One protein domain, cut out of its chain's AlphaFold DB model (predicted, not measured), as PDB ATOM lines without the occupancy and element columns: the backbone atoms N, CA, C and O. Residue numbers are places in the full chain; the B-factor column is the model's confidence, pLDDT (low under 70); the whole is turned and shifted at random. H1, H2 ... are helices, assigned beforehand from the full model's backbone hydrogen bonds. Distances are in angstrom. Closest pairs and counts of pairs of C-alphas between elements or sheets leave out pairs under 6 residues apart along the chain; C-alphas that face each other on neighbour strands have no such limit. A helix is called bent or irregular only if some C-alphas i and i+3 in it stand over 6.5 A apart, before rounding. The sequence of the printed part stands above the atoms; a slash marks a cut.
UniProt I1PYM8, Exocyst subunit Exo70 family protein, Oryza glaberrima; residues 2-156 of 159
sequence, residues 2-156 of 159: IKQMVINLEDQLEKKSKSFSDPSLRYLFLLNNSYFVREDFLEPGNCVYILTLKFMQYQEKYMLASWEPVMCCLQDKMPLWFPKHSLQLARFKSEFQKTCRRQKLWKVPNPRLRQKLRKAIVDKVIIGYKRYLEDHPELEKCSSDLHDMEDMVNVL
ATOM      1  N   ILE A   2     -21.335  49.563   5.728       81.19
ATOM      2  CA  ILE A   2     -21.948  48.211   5.690       81.19
ATOM      3  C   ILE A   2     -22.791  47.961   4.426       81.19
ATOM      4  O   ILE A   2     -22.588  46.971   3.735       81.19
ATOM      5  N   LYS A   3     -23.673  48.900   4.050       83.56
ATOM      6  CA  LYS A   3     -24.493  48.785   2.826       83.56
ATOM      7  C   LYS A   3     -23.660  48.552   1.561       83.56
ATOM      8  O   LYS A   3     -24.023  47.719   0.740       83.56
ATOM      9  N   GLN A   4     -22.547  49.271   1.408       87.00
ATOM     10  CA  GLN A   4     -21.679  49.122   0.238       87.00
ATOM     11  C   GLN A   4     -20.953  47.773   0.245       87.00
ATOM     12  O   GLN A   4     -20.793  47.168  -0.807       87.00
ATOM     13  N   MET A   5     -20.558  47.280   1.422       87.81
ATOM     14  CA  MET A   5     -19.959  45.949   1.564       87.81
ATOM     15  C   MET A   5     -20.942  44.847   1.158       87.81
ATOM     16  O   MET A   5     -20.562  43.963   0.402       87.81
ATOM     17  N   VAL A   6     -22.209  44.946   1.578       87.38
ATOM     18  CA  VAL A   6     -23.270  44.006   1.174       87.38
ATOM     19  C   VAL A   6     -23.480  44.037  -0.341       87.38
ATOM     20  O   VAL A   6     -23.487  42.991  -0.976       87.38
ATOM     21  N   ILE A   7     -23.586  45.227  -0.943       88.94
ATOM     22  CA  ILE A   7     -23.750  45.363  -2.402       88.94
ATOM     23  C   ILE A   7     -22.555  44.763  -3.155       88.94
ATOM     24  O   ILE A   7     -22.744  44.023  -4.118       88.94
ATOM     25  N   ASN A   8     -21.330  45.054  -2.709       92.19
ATOM     26  CA  ASN A   8     -20.120  44.521  -3.333       92.19
ATOM     27  C   ASN A   8     -20.042  42.995  -3.197       92.19
ATOM     28  O   ASN A   8     -19.639  42.322  -4.141       92.19
ATOM     29  N   LEU A   9     -20.428  42.446  -2.042       91.44
ATOM     30  CA  LEU A   9     -20.472  41.004  -1.824       91.44
ATOM     31  C   LEU A   9     -21.475  40.331  -2.768       91.44
ATOM     32  O   LEU A   9     -21.113  39.363  -3.430       91.44
ATOM     33  N   GLU A  10     -22.693  40.864  -2.883       92.00
ATOM     34  CA  GLU A  10     -23.718  40.342  -3.795       92.00
ATOM     35  C   GLU A  10     -23.241  40.352  -5.259       92.00
ATOM     36  O   GLU A  10     -23.393  39.355  -5.960       92.00
ATOM     37  N   ASP A  11     -22.586  41.425  -5.717       94.06
ATOM     38  CA  ASP A  11     -22.014  41.491  -7.073       94.06
ATOM     39  C   ASP A  11     -20.915  40.434  -7.296       94.06
ATOM     40  O   ASP A  11     -20.869  39.771  -8.337       94.06
ATOM     41  N   GLN A  12     -20.051  40.210  -6.303       96.25
ATOM     42  CA  GLN A  12     -19.026  39.165  -6.373       96.25
ATOM     43  C   GLN A  12     -19.636  37.759  -6.386       96.25
ATOM     44  O   GLN A  12     -19.192  36.899  -7.152       96.25
ATOM     45  N   LEU A  13     -20.679  37.524  -5.587       95.88
ATOM     46  CA  LEU A  13     -21.425  36.267  -5.594       95.88
ATOM     47  C   LEU A  13     -22.103  36.038  -6.948       95.88
ATOM     48  O   LEU A  13     -21.982  34.946  -7.505       95.88
ATOM     49  N   GLU A  14     -22.738  37.056  -7.532       96.44
ATOM     50  CA  GLU A  14     -23.341  36.977  -8.866       96.44
ATOM     51  C   GLU A  14     -22.302  36.677  -9.946       96.44
ATOM     52  O   GLU A  14     -22.527  35.799 -10.783       96.44
ATOM     53  N   LYS A  15     -21.139  37.336  -9.913       97.75
ATOM     54  CA  LYS A  15     -20.022  37.047 -10.824       97.75
ATOM     55  C   LYS A  15     -19.537  35.610 -10.677       97.75
ATOM     56  O   LYS A  15     -19.450  34.905 -11.682       97.75
ATOM     57  N   LYS A  16     -19.293  35.153  -9.446       97.25
ATOM     58  CA  LYS A  16     -18.860  33.778  -9.164       97.25
ATOM     59  C   LYS A  16     -19.894  32.753  -9.617       97.25
ATOM     60  O   LYS A  16     -19.525  31.726 -10.171       97.25
ATOM     61  N   SER A  17     -21.182  33.052  -9.460       97.50
ATOM     62  CA  SER A  17     -22.271  32.148  -9.836       97.50
ATOM     63  C   SER A  17     -22.273  31.790 -11.336       97.50
ATOM     64  O   SER A  17     -22.766  30.735 -11.735       97.50
ATOM     65  N   LYS A  18     -21.675  32.631 -12.190       96.94
ATOM     66  CA  LYS A  18     -21.602  32.395 -13.641       96.94
ATOM     67  C   LYS A  18     -20.743  31.186 -14.022       96.94
ATOM     68  O   LYS A  18     -20.901  30.702 -15.138       96.94
ATOM     69  N   SER A  19     -19.891  30.679 -13.126       96.88
ATOM     70  CA  SER A  19     -19.127  29.448 -13.366       96.88
ATOM     71  C   SER A  19     -19.993  28.184 -13.345       96.88
ATOM     72  O   SER A  19     -19.605  27.172 -13.925       96.88
ATOM     73  N   PHE A  20     -21.174  28.228 -12.717       96.31
ATOM     74  CA  PHE A  20     -22.125  27.123 -12.760       96.31
ATOM     75  C   PHE A  20     -22.823  27.101 -14.121       96.31
ATOM     76  O   PHE A  20     -23.517  28.057 -14.491       96.31
ATOM     77  N   SER A  21     -22.642  25.999 -14.852       95.94
ATOM     78  CA  SER A  21     -23.309  25.750 -16.133       95.94
ATOM     79  C   SER A  21     -24.807  25.511 -15.959       95.94
ATOM     80  O   SER A  21     -25.593  26.008 -16.760       95.94
ATOM     81  N   ASP A  22     -25.206  24.809 -14.894       96.62
ATOM     82  CA  ASP A  22     -26.608  24.589 -14.539       96.62
ATOM     83  C   ASP A  22     -27.206  25.862 -13.897       96.62
ATOM     84  O   ASP A  22     -26.791  26.246 -12.793       96.62
ATOM     85  N   PRO A  23     -28.196  26.522 -14.536       96.88
ATOM     86  CA  PRO A  23     -28.831  27.716 -13.983       96.88
ATOM     87  C   PRO A  23     -29.539  27.455 -12.648       96.88
ATOM     88  O   PRO A  23     -29.583  28.332 -11.788       96.88
ATOM     89  N   SER A  24     -30.052  26.245 -12.434       97.62
ATOM     90  CA  SER A  24     -30.710  25.862 -11.183       97.62
ATOM     91  C   SER A  24     -29.709  25.851 -10.030       97.62
ATOM     92  O   SER A  24     -29.956  26.447  -8.981       97.62
ATOM     93  N   LEU A  25     -28.537  25.244 -10.248       97.50
ATOM     94  CA  LEU A  25     -27.463  25.211  -9.254       97.50
ATOM     95  C   LEU A  25     -26.881  26.608  -9.008       97.50
ATOM     96  O   LEU A  25     -26.591  26.962  -7.867       97.50
ATOM     97  N   ARG A  26     -26.776  27.431 -10.060       98.06
ATOM     98  CA  ARG A  26     -26.380  28.840  -9.956       98.06
ATOM     99  C   ARG A  26     -27.264  29.609  -8.973       98.06
ATOM    100  O   ARG A  26     -26.745  30.282  -8.084       98.06
ATOM    101  N   TYR A  27     -28.584  29.523  -9.129       98.38
ATOM    102  CA  TYR A  27     -29.504  30.244  -8.249       98.38
ATOM    103  C   TYR A  27     -29.598  29.615  -6.859       98.38
ATOM    104  O   TYR A  27     -29.731  30.353  -5.886       98.38
ATOM    105  N   LEU A  28     -29.421  28.297  -6.728       98.06
ATOM    106  CA  LEU A  28     -29.309  27.656  -5.416       98.06
ATOM    107  C   LEU A  28     -28.067  28.132  -4.645       98.06
ATOM    108  O   LEU A  28     -28.146  28.413  -3.451       98.06
ATOM    109  N   PHE A  29     -26.929  28.286  -5.331       98.00
ATOM    110  CA  PHE A  29     -25.723  28.877  -4.752       98.00
ATOM    111  C   PHE A  29     -25.993  30.300  -4.244       98.00
ATOM    112  O   PHE A  29     -25.642  30.622  -3.107       98.00
ATOM    113  N   LEU A  30     -26.648  31.140  -5.048       97.69
ATOM    114  CA  LEU A  30     -26.987  32.511  -4.655       97.69
ATOM    115  C   LEU A  30     -27.962  32.549  -3.468       97.69
ATOM    116  O   LEU A  30     -27.764  33.333  -2.543       97.69
ATOM    117  N   LEU A  31     -28.962  31.663  -3.435       97.19
ATOM    118  CA  LEU A  31     -29.880  31.506  -2.302       97.19
ATOM    119  C   LEU A  31     -29.146  31.133  -1.012       97.19
ATOM    120  O   LEU A  31     -29.348  31.784   0.008       97.19
ATOM    121  N   ASN A  32     -28.265  30.131  -1.060       96.88
ATOM    122  CA  ASN A  32     -27.486  29.706   0.104       96.88
ATOM    123  C   ASN A  32     -26.656  30.861   0.683       96.88
ATOM    124  O   ASN A  32     -26.685  31.093   1.890       96.88
ATOM    125  N   ASN A  33     -25.936  31.594  -0.172       94.44
ATOM    126  CA  ASN A  33     -25.055  32.668   0.283       94.44
ATOM    127  C   ASN A  33     -25.836  33.904   0.753       94.44
ATOM    128  O   ASN A  33     -25.558  34.416   1.832       94.44
ATOM    129  N   SER A  34     -26.841  34.357  -0.004       91.19
ATOM    130  CA  SER A  34     -27.655  35.523   0.385       91.19
ATOM    131  C   SER A  34     -28.427  35.279   1.687       91.19
ATOM    132  O   SER A  34     -28.519  36.173   2.529       91.19
ATOM    133  N   TYR A  35     -28.937  34.059   1.899       91.56
ATOM    134  CA  TYR A  35     -29.612  33.690   3.144       91.56
ATOM    135  C   TYR A  35     -28.648  33.665   4.334       91.56
ATOM    136  O   TYR A  35     -28.990  34.164   5.401       91.56
ATOM    137  N   PHE A  36     -27.439  33.130   4.144       90.31
ATOM    138  CA  PHE A  36     -26.390  33.125   5.164       90.31
ATOM    139  C   PHE A  36     -25.994  34.547   5.585       90.31
ATOM    140  O   PHE A  36     -26.022  34.868   6.768       90.31
ATOM    141  N   VAL A  37     -25.719  35.433   4.620       87.25
ATOM    142  CA  VAL A  37     -25.376  36.841   4.898       87.25
ATOM    143  C   VAL A  37     -26.505  37.550   5.650       87.25
ATOM    144  O   VAL A  37     -26.249  38.374   6.526       87.25
ATOM    145  N   ARG A  38     -27.761  37.234   5.320       84.56
ATOM    146  CA  ARG A  38     -28.926  37.819   5.981       84.56
ATOM    147  C   ARG A  38     -29.080  37.361   7.434       84.56
ATOM    148  O   ARG A  38     -29.376  38.210   8.264       84.56
ATOM    149  N   GLU A  39     -28.962  36.065   7.723       81.56
ATOM    150  CA  GLU A  39     -29.220  35.536   9.074       81.56
ATOM    151  C   GLU A  39     -28.046  35.771  10.032       81.56
ATOM    152  O   GLU A  39     -28.284  36.081  11.195       81.56
ATOM    153  N   ASP A  40     -26.802  35.655   9.559       75.25
ATOM    154  CA  ASP A  40     -25.641  35.608  10.459       75.25
ATOM    155  C   ASP A  40     -24.991  36.982  10.693       75.25
ATOM    156  O   ASP A  40     -24.252  37.152  11.660       75.25
ATOM    157  N   PHE A  41     -25.236  37.970   9.823       68.88
ATOM    158  CA  PHE A  41     -24.463  39.222   9.831       68.88
ATOM    159  C   PHE A  41     -25.286  40.504   9.945       68.88
ATOM    160  O   PHE A  41     -24.693  41.583  10.033       68.88
ATOM    161  N   LEU A  42     -26.621  40.442   9.903       69.44
ATOM    162  CA  LEU A  42     -27.434  41.652   9.790       69.44
ATOM    163  C   LEU A  42     -28.595  41.704  10.782       69.44
ATOM    164  O   LEU A  42     -29.604  41.020  10.638       69.44
ATOM    165  N   GLU A  43     -28.469  42.643  11.717       65.62
ATOM    166  CA  GLU A  43     -29.576  43.186  12.501       65.62
ATOM    167  C   GLU A  43     -30.621  43.880  11.598       65.62
ATOM    168  O   GLU A  43     -30.304  44.290  10.468       65.62
ATOM    169  N   PRO A  44     -31.869  44.067  12.076       62.62
ATOM    170  CA  PRO A  44     -32.916  44.763  11.336       62.62
ATOM    171  C   PRO A  44     -32.451  46.152  10.868       62.62
ATOM    172  O   PRO A  44     -32.207  47.056  11.664       62.62
ATOM    173  N   GLY A  45     -32.330  46.341   9.551       69.44
ATOM    174  CA  GLY A  45     -31.889  47.605   8.964       69.44
ATOM    175  C   GLY A  45     -32.012  47.645   7.440       69.44
ATOM    176  O   GLY A  45     -32.391  46.666   6.800       69.44
ATOM    177  N   ASN A  46     -31.645  48.777   6.829       69.19
ATOM    178  CA  ASN A  46     -31.823  49.036   5.388       69.19
ATOM    179  C   ASN A  46     -31.157  48.002   4.451       69.19
ATOM    180  O   ASN A  46     -31.555  47.878   3.294       69.19
ATOM    181  N   CYS A  47     -30.156  47.252   4.921       77.88
ATOM    182  CA  CYS A  47     -29.513  46.197   4.128       77.88
ATOM    183  C   CYS A  47     -30.363  44.918   4.053       77.88
ATOM    184  O   CYS A  47     -30.327  44.225   3.038       77.88
ATOM    185  N   VAL A  48     -31.176  44.642   5.080       80.69
ATOM    186  CA  VAL A  48     -32.076  43.478   5.129       80.69
ATOM    187  C   VAL A  48     -33.105  43.551   4.006       80.69
ATOM    188  O   VAL A  48     -33.403  42.533   3.383       80.69
ATOM    189  N   TYR A  49     -33.603  44.750   3.690       83.56
ATOM    190  CA  TYR A  49     -34.519  44.949   2.567       83.56
ATOM    191  C   TYR A  49     -33.881  44.556   1.225       83.56
ATOM    192  O   TYR A  49     -34.474  43.800   0.461       83.56
ATOM    193  N   ILE A  50     -32.643  44.995   0.968       84.38
ATOM    194  CA  ILE A  50     -31.911  44.687  -0.273       84.38
ATOM    195  C   ILE A  50     -31.708  43.179  -0.423       84.38
ATOM    196  O   ILE A  50     -32.013  42.614  -1.472       84.38
ATOM    197  N   LEU A  51     -31.245  42.518   0.639       86.75
ATOM    198  CA  LEU A  51     -31.047  41.070   0.635       86.75
ATOM    199  C   LEU A  51     -32.361  40.305   0.508       86.75
ATOM    200  O   LEU A  51     -32.403  39.263  -0.135       86.75
ATOM    201  N   THR A  52     -33.449  40.826   1.074       88.25
ATOM    202  CA  THR A  52     -34.779  40.224   0.926       88.25
ATOM    203  C   THR A  52     -35.253  40.287  -0.523       88.25
ATOM    204  O   THR A  52     -35.725  39.279  -1.043       88.25
ATOM    205  N   LEU A  53     -35.069  41.423  -1.205       89.56
ATOM    206  CA  LEU A  53     -35.384  41.540  -2.630       89.56
ATOM    207  C   LEU A  53     -34.538  40.590  -3.481       89.56
ATOM    208  O   LEU A  53     -35.079  39.882  -4.329       89.56
ATOM    209  N   LYS A  54     -33.222  40.532  -3.239       91.50
ATOM    210  CA  LYS A  54     -32.319  39.607  -3.942       91.50
ATOM    211  C   LYS A  54     -32.716  38.154  -3.719       91.50
ATOM    212  O   LYS A  54     -32.840  37.402  -4.680       91.50
ATOM    213  N   PHE A  55     -33.013  37.786  -2.477       92.12
ATOM    214  CA  PHE A  55     -33.496  36.459  -2.128       92.12
ATOM    215  C   PHE A  55     -34.761  36.085  -2.912       92.12
ATOM    216  O   PHE A  55     -34.807  35.014  -3.513       92.12
ATOM    217  N   MET A  56     -35.762  36.972  -2.961       93.38
ATOM    218  CA  MET A  56     -36.990  36.737  -3.729       93.38
ATOM    219  C   MET A  56     -36.699  36.543  -5.222       93.38
ATOM    220  O   MET A  56     -37.195  35.592  -5.821       93.38
ATOM    221  N   GLN A  57     -35.835  37.380  -5.806       96.06
ATOM    222  CA  GLN A  57     -35.421  37.258  -7.208       96.06
ATOM    223  C   GLN A  57     -34.685  35.942  -7.487       96.06
ATOM    224  O   GLN A  57     -34.911  35.306  -8.516       96.06
ATOM    225  N   TYR A  58     -33.782  35.524  -6.600       97.62
ATOM    226  CA  TYR A  58     -33.064  34.262  -6.755       97.62
ATOM    227  C   TYR A  58     -33.990  33.065  -6.576       97.62
ATOM    228  O   TYR A  58     -33.860  32.100  -7.325       97.62
ATOM    229  N   GLN A  59     -34.952  33.139  -5.654       97.38
ATOM    230  CA  GLN A  59     -35.956  32.096  -5.466       97.38
ATOM    231  C   GLN A  59     -36.819  31.948  -6.718       97.38
ATOM    232  O   GLN A  59     -36.976  30.837  -7.214       97.38
ATOM    233  N   GLU A  60     -37.325  33.050  -7.272       97.88
ATOM    234  CA  GLU A  60     -38.096  33.038  -8.516       97.88
ATOM    235  C   GLU A  60     -37.293  32.419  -9.667       97.88
ATOM    236  O   GLU A  60     -37.743  31.465 -10.300       97.88
ATOM    237  N   LYS A  61     -36.065  32.896  -9.897       98.38
ATOM    238  CA  LYS A  61     -35.203  32.384 -10.971       98.38
ATOM    239  C   LYS A  61     -34.825  30.917 -10.776       98.38
ATOM    240  O   LYS A  61     -34.764  30.172 -11.752       98.38
ATOM    241  N   TYR A  62     -34.613  30.485  -9.535       98.50
ATOM    242  CA  TYR A  62     -34.417  29.079  -9.198       98.50
ATOM    243  C   TYR A  62     -35.652  28.244  -9.559       98.50
ATOM    244  O   TYR A  62     -35.505  27.207 -10.208       98.50
ATOM    245  N   MET A  63     -36.859  28.700  -9.198       98.25
ATOM    246  CA  MET A  63     -38.105  28.002  -9.528       98.25
ATOM    247  C   MET A  63     -38.331  27.933 -11.042       98.25
ATOM    248  O   MET A  63     -38.701  26.872 -11.544       98.25
ATOM    249  N   LEU A  64     -38.053  29.020 -11.765       97.94
ATOM    250  CA  LEU A  64     -38.146  29.070 -13.225       97.94
ATOM    251  C   LEU A  64     -37.155  28.117 -13.900       97.94
ATOM    252  O   LEU A  64     -37.528  27.377 -14.799       97.94
ATOM    253  N   ALA A  65     -35.901  28.093 -13.451       97.94
ATOM    254  CA  ALA A  65     -34.879  27.225 -14.032       97.94
ATOM    255  C   ALA A  65     -35.095  25.738 -13.703       97.94
ATOM    256  O   ALA A  65     -34.807  24.874 -14.530       97.94
ATOM    257  N   SER A  66     -35.578  25.443 -12.494       97.81
ATOM    258  CA  SER A  66     -35.639  24.076 -11.965       97.81
ATOM    259  C   SER A  66     -36.964  23.375 -12.233       97.81
ATOM    260  O   SER A  66     -36.976  22.200 -12.582       97.81
ATOM    261  N   TRP A  67     -38.076  24.074 -11.996       98.06
ATOM    262  CA  TRP A  67     -39.390  23.454 -11.806       98.06
ATOM    263  C   TRP A  67     -40.421  23.911 -12.839       98.06
ATOM    264  O   TRP A  67     -41.405  23.207 -13.045       98.06
ATOM    265  N   GLU A  68     -40.197  25.028 -13.536       96.81
ATOM    266  CA  GLU A  68     -41.030  25.400 -14.689       96.81
ATOM    267  C   GLU A  68     -41.001  24.342 -15.802       96.81
ATOM    268  O   GLU A  68     -42.079  23.931 -16.219       96.81
ATOM    269  N   PRO A  69     -39.840  23.785 -16.218       96.00
ATOM    270  CA  PRO A  69     -39.814  22.754 -17.261       96.00
ATOM    271  C   PRO A  69     -40.612  21.497 -16.888       96.00
ATOM    272  O   PRO A  69     -41.227  20.866 -17.749       96.00
ATOM    273  N   VAL A  70     -40.638  21.156 -15.593       96.88
ATOM    274  CA  VAL A  70     -41.456  20.060 -15.060       96.88
ATOM    275  C   VAL A  70     -42.936  20.387 -15.256       96.88
ATOM    276  O   VAL A  70     -43.664  19.585 -15.833       96.88
ATOM    277  N   MET A  71     -43.372  21.587 -14.864       95.56
ATOM    278  CA  MET A  71     -44.768  22.015 -15.006       95.56
ATOM    279  C   MET A  71     -45.214  22.175 -16.463       95.56
ATOM    280  O   MET A  71     -46.348  21.818 -16.787       95.56
ATOM    281  N   CYS A  72     -44.337  22.623 -17.363       93.12
ATOM    282  CA  CYS A  72     -44.650  22.739 -18.789       93.12
ATOM    283  C   CYS A  72     -45.050  21.395 -19.419       93.12
ATOM    284  O   CYS A  72     -45.853  21.377 -20.349       93.12
ATOM    285  N   CYS A  73     -44.583  20.260 -18.879       92.12
ATOM    286  CA  CYS A  73     -44.984  18.933 -19.357       92.12
ATOM    287  C   CYS A  73     -46.500  18.687 -19.263       92.12
ATOM    288  O   CYS A  73     -47.031  17.899 -20.043       92.12
ATOM    289  N   LEU A  74     -47.190  19.360 -18.334       89.06
ATOM    290  CA  LEU A  74     -48.643  19.276 -18.148       89.06
ATOM    291  C   LEU A  74     -49.416  20.315 -18.980       89.06
ATOM    292  O   LEU A  74     -50.627  20.198 -19.137       89.06
ATOM    293  N   GLN A  75     -48.734  21.333 -19.513       81.06
ATOM    294  CA  GLN A  75     -49.345  22.469 -20.217       81.06
ATOM    295  C   GLN A  75     -49.221  22.388 -21.745       81.06
ATOM    296  O   GLN A  75     -49.856  23.176 -22.452       81.06
ATOM    297  N   ASP A  76     -48.409  21.466 -22.270       67.75
ATOM    298  CA  ASP A  76     -48.154  21.335 -23.706       67.75
ATOM    299  C   ASP A  76     -49.459  21.130 -24.493       67.75
ATOM    300  O   ASP A  76     -50.079  20.062 -24.462       67.75
ATOM    301  N   LYS A  77     -49.869  22.157 -25.248       59.59
ATOM    302  CA  LYS A  77     -51.017  22.104 -26.163       59.59
ATOM    303  C   LYS A  77     -50.675  21.213 -27.363       59.59
ATOM    304  O   LYS A  77     -50.226  21.700 -28.396       59.59
ATOM    305  N   MET A  78     -50.879  19.903 -27.239       56.19
ATOM    306  CA  MET A  78     -50.713  18.965 -28.359       56.19
ATOM    307  C   MET A  78     -51.937  18.950 -29.299       56.19
ATOM    308  O   MET A  78     -53.074  19.147 -28.837       56.19
ATOM    309  N   PRO A  79     -51.737  18.671 -30.608       56.03
ATOM    310  CA  PRO A  79     -52.813  18.535 -31.592       56.03
ATOM    311  C   PRO A  79     -53.893  17.536 -31.153       56.03
ATOM    312  O   PRO A  79     -53.609  16.566 -30.453       56.03
ATOM    313  N   LEU A  80     -55.140  17.773 -31.568       55.88
ATOM    314  CA  LEU A  80     -56.362  17.095 -31.096       55.88
ATOM    315  C   LEU A  80     -56.414  15.565 -31.243       55.88
ATOM    316  O   LEU A  80     -57.238  14.953 -30.576       55.88
ATOM    317  N   TRP A  81     -55.524  14.945 -32.020       58.16
ATOM    318  CA  TRP A  81     -55.639  13.531 -32.400       58.16
ATOM    319  C   TRP A  81     -54.801  12.522 -31.590       58.16
ATOM    320  O   TRP A  81     -54.867  11.330 -31.874       58.16
ATOM    321  N   PHE A  82     -54.019  12.952 -30.593       55.91
ATOM    322  CA  PHE A  82     -53.165  12.056 -29.791       55.91
ATOM    323  C   PHE A  82     -53.791  11.712 -28.429       55.91
ATOM    324  O   PHE A  82     -54.516  12.547 -27.894       55.91
ATOM    325  N   PRO A  83     -53.492  10.546 -27.815       60.81
ATOM    326  CA  PRO A  83     -53.819  10.291 -26.410       60.81
ATOM    327  C   PRO A  83     -53.007  11.250 -25.524       60.81
ATOM    328  O   PRO A  83     -51.859  10.987 -25.166       60.81
ATOM    329  N   LYS A  84     -53.584  12.428 -25.256       71.94
ATOM    330  CA  LYS A  84     -52.849  13.611 -24.776       71.94
ATOM    331  C   LYS A  84     -52.359  13.468 -23.338       71.94
ATOM    332  O   LYS A  84     -51.223  13.823 -23.036       71.94
ATOM    333  N   HIS A  85     -53.205  12.920 -22.474       77.12
ATOM    334  CA  HIS A  85     -53.037  13.016 -21.025       77.12
ATOM    335  C   HIS A  85     -52.014  12.019 -20.471       77.12
ATOM    336  O   HIS A  85     -51.175  12.375 -19.645       77.12
ATOM    337  N   SER A  86     -51.994  10.784 -20.982       80.69
ATOM    338  CA  SER A  86     -51.036   9.761 -20.538       80.69
ATOM    339  C   SER A  86     -49.590  10.112 -20.905       80.69
ATOM    340  O   SER A  86     -48.680   9.898 -20.103       80.69
ATOM    341  N   LEU A  87     -49.367  10.701 -22.086       84.62
ATOM    342  CA  LEU A  87     -48.041  11.135 -22.528       84.62
ATOM    343  C   LEU A  87     -47.549  12.370 -21.760       84.62
ATOM    344  O   LEU A  87     -46.392  12.393 -21.337       84.62
ATOM    345  N   GLN A  88     -48.409  13.375 -21.555       88.06
ATOM    346  CA  GLN A  88     -48.105  14.539 -20.708       88.06
ATOM    347  C   GLN A  88     -47.715  14.095 -19.297       88.06
ATOM    348  O   GLN A  88     -46.685  14.516 -18.767       88.06
ATOM    349  N   LEU A  89     -48.479  13.159 -18.733       89.25
ATOM    350  CA  LEU A  89     -48.214  12.618 -17.413       89.25
ATOM    351  C   LEU A  89     -46.884  11.860 -17.343       89.25
ATOM    352  O   LEU A  89     -46.101  12.063 -16.416       89.25
ATOM    353  N   ALA A  90     -46.603  11.003 -18.325       90.31
ATOM    354  CA  ALA A  90     -45.342  10.271 -18.388       90.31
ATOM    355  C   ALA A  90     -44.136  11.223 -18.485       90.31
ATOM    356  O   ALA A  90     -43.133  11.026 -17.792       90.31
ATOM    357  N   ARG A  91     -44.246  12.290 -19.289       92.94
ATOM    358  CA  ARG A  91     -43.214  13.333 -19.404       92.94
ATOM    359  C   ARG A  91     -43.029  14.088 -18.093       92.94
ATOM    360  O   ARG A  91     -41.893  14.201 -17.637       92.94
ATOM    361  N   PHE A  92     -44.121  14.515 -17.460       95.25
ATOM    362  CA  PHE A  92     -44.090  15.170 -16.152       95.25
ATOM    363  C   PHE A  92     -43.381  14.300 -15.111       95.25
ATOM    364  O   PHE A  92     -42.407  14.742 -14.506       95.25
ATOM    365  N   LYS A  93     -43.803  13.038 -14.956       95.12
ATOM    366  CA  LYS A  93     -43.209  12.095 -13.997       95.12
ATOM    367  C   LYS A  93     -41.719  11.884 -14.260       95.12
ATOM    368  O   LYS A  93     -40.919  11.929 -13.327       95.12
ATOM    369  N   SER A  94     -41.332  11.706 -15.523       96.12
ATOM    370  CA  SER A  94     -39.927  11.572 -15.921       96.12
ATOM    371  C   SER A  94     -39.105  12.813 -15.550       96.12
ATOM    372  O   SER A  94     -38.062  12.689 -14.906       96.12
ATOM    373  N   GLU A  95     -39.554  14.011 -15.931       97.69
ATOM    374  CA  GLU A  95     -38.818  15.252 -15.658       97.69
ATOM    375  C   GLU A  95     -38.782  15.598 -14.164       97.69
ATOM    376  O   GLU A  95     -37.742  16.023 -13.651       97.69
ATOM    377  N   PHE A  96     -39.864  15.321 -13.434       98.31
ATOM    378  CA  PHE A  96     -39.916  15.423 -11.978       98.31
ATOM    379  C   PHE A  96     -38.868  14.519 -11.319       98.31
ATOM    380  O   PHE A  96     -38.050  14.987 -10.524       98.31
ATOM    381  N   GLN A  97     -38.833  13.233 -11.686       97.94
ATOM    382  CA  GLN A  97     -37.888  12.269 -11.120       97.94
ATOM    383  C   GLN A  97     -36.436  12.631 -11.440       97.94
ATOM    384  O   GLN A  97     -35.584  12.581 -10.549       97.94
ATOM    385  N   LYS A  98     -36.134  13.020 -12.686       97.75
ATOM    386  CA  LYS A  98     -34.792  13.488 -13.078       97.75
ATOM    387  C   LYS A  98     -34.365  14.703 -12.258       97.75
ATOM    388  O   LYS A  98     -33.245  14.732 -11.742       97.75
ATOM    389  N   THR A  99     -35.262  15.675 -12.099       98.25
ATOM    390  CA  THR A  99     -35.003  16.886 -11.315       98.25
ATOM    391  C   THR A  99     -34.740  16.537  -9.857       98.25
ATOM    392  O   THR A  99     -33.697  16.918  -9.330       98.25
ATOM    393  N   CYS A 100     -35.593  15.721  -9.232       98.06
ATOM    394  CA  CYS A 100     -35.400  15.282  -7.851       98.06
ATOM    395  C   CYS A 100     -34.078  14.531  -7.655       98.06
ATOM    396  O   CYS A 100     -33.332  14.839  -6.730       98.06
ATOM    397  N   ARG A 101     -33.734  13.587  -8.543       96.75
ATOM    398  CA  ARG A 101     -32.471  12.828  -8.464       96.75
ATOM    399  C   ARG A 101     -31.253  13.743  -8.483       96.75
ATOM    400  O   ARG A 101     -30.354  13.569  -7.667       96.75
ATOM    401  N   ARG A 102     -31.240  14.731  -9.380       95.75
ATOM    402  CA  ARG A 102     -30.158  15.716  -9.468       95.75
ATOM    403  C   ARG A 102     -30.087  16.578  -8.207       95.75
ATOM    404  O   ARG A 102     -29.016  16.727  -7.632       95.75
ATOM    405  N   GLN A 103     -31.220  17.117  -7.763       97.81
ATOM    406  CA  GLN A 103     -31.262  18.060  -6.642       97.81
ATOM    407  C   GLN A 103     -31.100  17.403  -5.266       97.81
ATOM    408  O   GLN A 103     -30.696  18.067  -4.313       97.81
ATOM    409  N   LYS A 104     -31.346  16.093  -5.151       96.62
ATOM    410  CA  LYS A 104     -31.048  15.308  -3.947       96.62
ATOM    411  C   LYS A 104     -29.557  15.331  -3.592       96.62
ATOM    412  O   LYS A 104     -29.222  15.274  -2.418       96.62
ATOM    413  N   LEU A 105     -28.685  15.447  -4.596       95.69
ATOM    414  CA  LEU A 105     -27.228  15.514  -4.423       95.69
ATOM    415  C   LEU A 105     -26.725  16.916  -4.060       95.69
ATOM    416  O   LEU A 105     -25.538  17.101  -3.809       95.69
ATOM    417  N   TRP A 106     -27.589  17.927  -4.106       97.06
ATOM    418  CA  TRP A 106     -27.212  19.291  -3.761       97.06
ATOM    419  C   TRP A 106     -27.360  19.513  -2.261       97.06
ATOM    420  O   TRP A 106     -28.082  18.782  -1.590       97.06
ATOM    421  N   LYS A 107     -26.694  20.540  -1.734       96.50
ATOM    422  CA  LYS A 107     -26.727  20.867  -0.308       96.50
ATOM    423  C   LYS A 107     -27.318  22.248  -0.078       96.50
ATOM    424  O   LYS A 107     -26.863  23.237  -0.658       96.50
ATOM    425  N   VAL A 108     -28.283  22.324   0.832       98.12
ATOM    426  CA  VAL A 108     -28.755  23.579   1.435       98.12
ATOM    427  C   VAL A 108     -28.461  23.494   2.931       98.12
ATOM    428  O   VAL A 108     -29.224  22.858   3.663       98.12
ATOM    429  N   PRO A 109     -27.340  24.068   3.409       96.25
ATOM    430  CA  PRO A 109     -26.883  23.865   4.784       96.25
ATOM    431  C   PRO A 109     -27.885  24.355   5.830       96.25
ATOM    432  O   PRO A 109     -28.131  23.664   6.813       96.25
ATOM    433  N   ASN A 110     -28.503  25.517   5.598       96.19
ATOM    434  CA  ASN A 110     -29.446  26.101   6.543       96.19
ATOM    435  C   ASN A 110     -30.803  25.359   6.501       96.19
ATOM    436  O   ASN A 110     -31.459  25.355   5.454       96.19
ATOM    437  N   PRO A 111     -31.276  24.777   7.620       95.94
ATOM    438  CA  PRO A 111     -32.501  23.975   7.637       95.94
ATOM    439  C   PRO A 111     -33.768  24.800   7.362       95.94
ATOM    440  O   PRO A 111     -34.693  24.303   6.719       95.94
ATOM    441  N   ARG A 112     -33.808  26.076   7.771       95.56
ATOM    442  CA  ARG A 112     -34.953  26.966   7.510       95.56
ATOM    443  C   ARG A 112     -35.063  27.297   6.027       95.56
ATOM    444  O   ARG A 112     -36.160  27.267   5.474       95.56
ATOM    445  N   LEU A 113     -33.938  27.587   5.372       96.62
ATOM    446  CA  LEU A 113     -33.910  27.788   3.922       96.62
ATOM    447  C   LEU A 113     -34.336  26.515   3.187       96.62
ATOM    448  O   LEU A 113     -35.167  26.574   2.283       96.62
ATOM    449  N   ARG A 114     -33.816  25.360   3.612       97.94
ATOM    450  CA  ARG A 114     -34.161  24.062   3.027       97.94
ATOM    451  C   ARG A 114     -35.663  23.802   3.075       97.94
ATOM    452  O   ARG A 114     -36.263  23.487   2.051       97.94
ATOM    453  N   GLN A 115     -36.279  24.007   4.238       97.94
ATOM    454  CA  GLN A 115     -37.721  23.858   4.414       97.94
ATOM    455  C   GLN A 115     -38.515  24.850   3.551       97.94
ATOM    456  O   GLN A 115     -39.483  24.450   2.909       97.94
ATOM    457  N   LYS A 116     -38.092  26.122   3.479       97.19
ATOM    458  CA  LYS A 116     -38.729  27.138   2.621       97.19
ATOM    459  C   LYS A 116     -38.717  26.734   1.146       97.19
ATOM    460  O   LYS A 116     -39.745  26.845   0.484       97.19
ATOM    461  N   LEU A 117     -37.585  26.238   0.645       98.25
ATOM    462  CA  LEU A 117     -37.465  25.786  -0.742       98.25
ATOM    463  C   LEU A 117     -38.335  24.561  -1.011       98.25
ATOM    464  O   LEU A 117     -39.098  24.570  -1.970       98.25
ATOM    465  N   ARG A 118     -38.292  23.545  -0.142       98.50
ATOM    466  CA  ARG A 118     -39.161  22.363  -0.261       98.50
ATOM    467  C   ARG A 118     -40.635  22.745  -0.275       98.50
ATOM    468  O   ARG A 118     -41.360  22.298  -1.153       98.50
ATOM    469  N   LYS A 119     -41.059  23.638   0.625       98.19
ATOM    470  CA  LYS A 119     -42.430  24.153   0.638       98.19
ATOM    471  C   LYS A 119     -42.793  24.844  -0.678       98.19
ATOM    472  O   LYS A 119     -43.832  24.532  -1.243       98.19
ATOM    473  N   ALA A 120     -41.937  25.724  -1.197       98.06
ATOM    474  CA  ALA A 120     -42.183  26.390  -2.478       98.06
ATOM    475  C   ALA A 120     -42.293  25.395  -3.652       98.06
ATOM    476  O   ALA A 120     -43.073  25.610  -4.580       98.06
ATOM    477  N   ILE A 121     -41.535  24.296  -3.606       98.56
ATOM    478  CA  ILE A 121     -41.602  23.214  -4.594       98.56
ATOM    479  C   ILE A 121     -42.915  22.447  -4.469       98.56
ATOM    480  O   ILE A 121     -43.583  22.269  -5.482       98.56
ATOM    481  N   VAL A 122     -43.316  22.049  -3.259       98.12
ATOM    482  CA  VAL A 122     -44.615  21.397  -3.014       98.12
ATOM    483  C   VAL A 122     -45.758  22.283  -3.508       98.12
ATOM    484  O   VAL A 122     -46.578  21.845  -4.316       98.12
ATOM    485  N   ASP A 123     -45.752  23.553  -3.101       97.19
ATOM    486  CA  ASP A 123     -46.801  24.518  -3.426       97.19
ATOM    487  C   ASP A 123     -46.929  24.752  -4.944       97.19
ATOM    488  O   ASP A 123     -48.026  24.998  -5.442       97.19
ATOM    489  N   LYS A 124     -45.828  24.666  -5.703       96.38
ATOM    490  CA  LYS A 124     -45.850  24.814  -7.168       96.38
ATOM    491  C   LYS A 124     -46.182  23.503  -7.877       96.38
ATOM    492  O   LYS A 124     -47.038  23.480  -8.757       96.38
ATOM    493  N   VAL A 125     -45.462  22.437  -7.541       97.31
ATOM    494  CA  VAL A 125     -45.396  21.209  -8.342       97.31
ATOM    495  C   VAL A 125     -46.453  20.210  -7.918       97.31
ATOM    496  O   VAL A 125     -47.192  19.725  -8.764       97.31
ATOM    497  N   ILE A 126     -46.560  19.932  -6.621       96.12
ATOM    498  CA  ILE A 126     -47.493  18.924  -6.109       96.12
ATOM    499  C   ILE A 126     -48.919  19.457  -6.181       96.12
ATOM    500  O   ILE A 126     -49.793  18.800  -6.738       96.12
ATOM    501  N   ILE A 127     -49.148  20.690  -5.718       95.25
ATOM    502  CA  ILE A 127     -50.465  21.329  -5.846       95.25
ATOM    503  C   ILE A 127     -50.823  21.535  -7.324       95.25
ATOM    504  O   ILE A 127     -51.968  21.316  -7.713       95.25
ATOM    505  N   GLY A 128     -49.858  21.928  -8.162       94.19
ATOM    506  CA  GLY A 128     -50.073  22.069  -9.602       94.19
ATOM    507  C   GLY A 128     -50.459  20.747 -10.272       94.19
ATOM    508  O   GLY A 128     -51.390  20.715 -11.072       94.19
ATOM    509  N   TYR A 129     -49.792  19.654  -9.906       94.44
ATOM    510  CA  TYR A 129     -50.112  18.315 -10.388       94.44
ATOM    511  C   TYR A 129     -51.474  17.825  -9.886       94.44
ATOM    512  O   TYR A 129     -52.264  17.311 -10.672       94.44
ATOM    513  N   LYS A 130     -51.797  18.057  -8.610       93.75
ATOM    514  CA  LYS A 130     -53.111  17.741  -8.043       93.75
ATOM    515  C   LYS A 130     -54.237  18.440  -8.808       93.75
ATOM    516  O   LYS A 130     -55.177  17.774  -9.216       93.75
ATOM    517  N   ARG A 131     -54.106  19.746  -9.066       91.88
ATOM    518  CA  ARG A 131     -55.079  20.508  -9.872       91.88
ATOM    519  C   ARG A 131     -55.230  19.931 -11.276       91.88
ATOM    520  O   ARG A 131     -56.340  19.768 -11.754       91.88
ATOM    521  N   TYR A 132     -54.117  19.559 -11.910       90.38
ATOM    522  CA  TYR A 132     -54.164  18.891 -13.208       90.38
ATOM    523  C   TYR A 132     -54.955  17.574 -13.154       90.38
ATOM    524  O   TYR A 132     -55.713  17.302 -14.073       90.38
ATOM    525  N   LEU A 133     -54.816  16.763 -12.099       90.12
ATOM    526  CA  LEU A 133     -55.617  15.542 -11.937       90.12
ATOM    527  C   LEU A 133     -57.101  15.841 -11.684       90.12
ATOM    528  O   LEU A 133     -57.953  15.143 -12.223       90.12
ATOM    529  N   GLU A 134     -57.413  16.876 -10.899       89.75
ATOM    530  CA  GLU A 134     -58.793  17.324 -10.645       89.75
ATOM    531  C   GLU A 134     -59.498  17.757 -11.944       89.75
ATOM    532  O   GLU A 134     -60.677  17.465 -12.130       89.75
ATOM    533  N   ASP A 135     -58.760  18.374 -12.872       87.50
ATOM    534  CA  ASP A 135     -59.259  18.766 -14.196       87.50
ATOM    535  C   ASP A 135     -59.421  17.576 -15.175       87.50
ATOM    536  O   ASP A 135     -60.026  17.740 -16.236       87.50
ATOM    537  N   HIS A 136     -58.894  16.387 -14.842       84.94
ATOM    538  CA  HIS A 136     -58.877  15.191 -15.704       84.94
ATOM    539  C   HIS A 136     -59.277  13.921 -14.921       84.94
ATOM    540  O   HIS A 136     -58.413  13.101 -14.581       84.94
ATOM    541  N   PRO A 137     -60.578  13.719 -14.629       82.56
ATOM    542  CA  PRO A 137     -61.068  12.622 -13.787       82.56
ATOM    543  C   PRO A 137     -60.666  11.220 -14.267       82.56
ATOM    544  O   PRO A 137     -60.506  10.303 -13.465       82.56
ATOM    545  N   GLU A 138     -60.429  11.036 -15.567       84.00
ATOM    546  CA  GLU A 138     -59.932   9.782 -16.139       84.00
ATOM    547  C   GLU A 138     -58.539   9.370 -15.621       84.00
ATOM    548  O   GLU A 138     -58.124   8.220 -15.794       84.00
ATOM    549  N   LEU A 139     -57.812  10.288 -14.975       83.94
ATOM    550  CA  LEU A 139     -56.491  10.065 -14.391       83.94
ATOM    551  C   LEU A 139     -56.517   9.807 -12.880       83.94
ATOM    552  O   LEU A 139     -55.441   9.701 -12.289       83.94
ATOM    553  N   GLU A 140     -57.688   9.660 -12.249       77.31
ATOM    554  CA  GLU A 140     -57.842   9.536 -10.788       77.31
ATOM    555  C   GLU A 140     -56.909   8.485 -10.159       77.31
ATOM    556  O   GLU A 140     -56.346   8.706  -9.084       77.31
ATOM    557  N   LYS A 141     -56.641   7.380 -10.866       82.19
ATOM    558  CA  LYS A 141     -55.702   6.324 -10.444       82.19
ATOM    559  C   LYS A 141     -54.291   6.846 -10.111       82.19
ATOM    560  O   LYS A 141     -53.593   6.253  -9.288       82.19
ATOM    561  N   CYS A 142     -53.871   7.952 -10.724       82.50
ATOM    562  CA  CYS A 142     -52.561   8.573 -10.520       82.50
ATOM    563  C   CYS A 142     -52.490   9.440  -9.252       82.50
ATOM    564  O   CYS A 142     -51.417   9.900  -8.878       82.50
ATOM    565  N   SER A 143     -53.606   9.631  -8.540       80.12
ATOM    566  CA  SER A 143     -53.618  10.350  -7.256       80.12
ATOM    567  C   SER A 143     -52.756   9.662  -6.194       80.12
ATOM    568  O   SER A 143     -52.242  10.323  -5.296       80.12
ATOM    569  N   SER A 144     -52.555   8.345  -6.323       84.88
ATOM    570  CA  SER A 144     -51.656   7.571  -5.458       84.88
ATOM    571  C   SER A 144     -50.194   8.031  -5.530       84.88
ATOM    572  O   SER A 144     -49.480   7.900  -4.541       84.88
ATOM    573  N   ASP A 145     -49.764   8.647  -6.638       87.94
ATOM    574  CA  ASP A 145     -48.388   9.126  -6.801       87.94
ATOM    575  C   ASP A 145     -48.082  10.383  -5.957       87.94
ATOM    576  O   ASP A 145     -46.914  10.705  -5.745       87.94
ATOM    577  N   LEU A 146     -49.101  11.123  -5.492       91.81
ATOM    578  CA  LEU A 146     -48.911  12.411  -4.806       91.81
ATOM    579  C   LEU A 146     -48.072  12.273  -3.531       91.81
ATOM    580  O   LEU A 146     -47.173  13.083  -3.309       91.81
ATOM    581  N   HIS A 147     -48.329  11.233  -2.735       92.56
ATOM    582  CA  HIS A 147     -47.588  10.977  -1.499       92.56
ATOM    583  C   HIS A 147     -46.110  10.674  -1.788       92.56
ATOM    584  O   HIS A 147     -45.221  11.299  -1.214       92.56
ATOM    585  N   ASP A 148     -45.841   9.783  -2.746       94.69
ATOM    586  CA  ASP A 148     -44.475   9.434  -3.150       94.69
ATOM    587  C   ASP A 148     -43.711  10.660  -3.674       94.69
ATOM    588  O   ASP A 148     -42.519  10.837  -3.404       94.69
ATOM    589  N   MET A 149     -44.387  11.546  -4.414       96.81
ATOM    590  CA  MET A 149     -43.783  12.788  -4.895       96.81
ATOM    591  C   MET A 149     -43.463  13.760  -3.751       96.81
ATOM    592  O   MET A 149     -42.392  14.375  -3.769       96.81
ATOM    593  N   GLU A 150     -44.340  13.901  -2.756       96.19
ATOM    594  CA  GLU A 150     -44.061  14.711  -1.564       96.19
ATOM    595  C   GLU A 150     -42.849  14.175  -0.792       96.19
ATOM    596  O   GLU A 150     -41.942  14.946  -0.463       96.19
ATOM    597  N   ASP A 151     -42.763  12.859  -0.596       96.50
ATOM    598  CA  ASP A 151     -41.616  12.209   0.044       96.50
ATOM    599  C   ASP A 151     -40.309  12.472  -0.715       96.50
ATOM    600  O   ASP A 151     -39.277  12.797  -0.114       96.50
ATOM    601  N   MET A 152     -40.347  12.419  -2.050       97.56
ATOM    602  CA  MET A 152     -39.196  12.765  -2.887       97.56
ATOM    603  C   MET A 152     -38.755  14.222  -2.706       97.56
ATOM    604  O   MET A 152     -37.550  14.486  -2.669       97.56
ATOM    605  N   VAL A 153     -39.695  15.165  -2.569       97.94
ATOM    606  CA  VAL A 153     -39.383  16.582  -2.312       97.94
ATOM    607  C   VAL A 153     -38.821  16.774  -0.899       97.94
ATOM    608  O   VAL A 153     -37.867  17.537  -0.703       97.94
ATOM    609  N   ASN A 154     -39.349  16.043   0.082       96.38
ATOM    610  CA  ASN A 154     -38.958  16.143   1.488       96.38
ATOM    611  C   ASN A 154     -37.510  15.719   1.761       96.38
ATOM    612  O   ASN A 154     -36.941  16.145   2.765       96.38
ATOM    613  N   VAL A 155     -36.885  14.960   0.860       96.56
ATOM    614  CA  VAL A 155     -35.475  14.545   0.970       96.56
ATOM    615  C   VAL A 155     -34.515  15.351   0.084       96.56
ATOM    616  O   VAL A 155     -33.324  15.045   0.029       96.56
ATOM    617  N   LEU A 156     -34.987  16.385  -0.625       98.06
ATOM    618  CA  LEU A 156     -34.120  17.209  -1.478       98.06
ATOM    619  C   LEU A 156     -33.154  18.060  -0.662       98.06
ATOM    620  O   LEU A 156     -33.520  18.579   0.387       98.06
TER     621      LEU A 156
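This is residues 2 to 156 of the 159 residues of the protein "Exocyst subunit Exo70 family protein" of Oryza glaberrima (UniProt I1PYM8). The longest helix, H6, lies among H4, H5 and H7 in one helical lobe, and H1, H2 and H3 form a second lobe set end to end with it, the two making an angled rod. The second lobe is an up and down bundle, each helix running against the one before it. The printed part has 155 residues with seven named helices, H1 to H7, and no named strand; the class is all helix. It is only just loose, close to compact, with a radius of gyration of the C-alphas of 18.3 A, and spans 60 by 27 by 27 A.

H6, residues 111 to 134, is 32.7 A long, from C-alpha 111 at (-32.501, 23.975, 7.637). H7 is residues 137 to 154, H5 residues 84 to 104, 30.2 A, and H4 residues 68 to 75. H3 is residues 46 to 66, 30.6 A, H2 residues 23 to 41, and H1 residues 2 to 17, from C-alpha 2 at (-21.948, 48.211, 5.690). H7 is irregular: C-alphas 138 and 141 are 7.9 A apart, with a kink of 47 degrees near residue 144.

H6 and H7 form a hairpin and touch, closest C-alphas Leu 133 and Leu 139 at 6.1 A. H4 touches residues 125 to 132 of H6, Met 71 to Val 125 at 6.7 A between closest C-alphas. H4 and H5 form a hairpin at 13 degrees, a shallow tilt. H2 and H6 are close but not clearly touching, at a steep tilt of 43 degrees. H2 and H3 touch, closest C-alphas Tyr 27 and Tyr 62 at 5.1 A. H1 touches H2 with residues 10 to 17 alone, closest C-alphas Ser 17 and Arg 26 at 5.3 A. Every O i to N i+4 pair is within hydrogen-bond range in H1, H2 and H5, against 16 of 17 in H3, 19 of 20 in H6, 1 of 4 in H4 and 6 of 14 in H7; O i to N i+3 pairs within range are 4 of 5 in H4 and 12 of 15 in H7.

The C-alphas of Ile 2 and Trp 81, the two farthest apart, are 61.6 A apart. The printed part has no cut, and no link is long. Mean pLDDT of the printed part is 90.1; residues 41 to 46 and 76 to 83 are under 70.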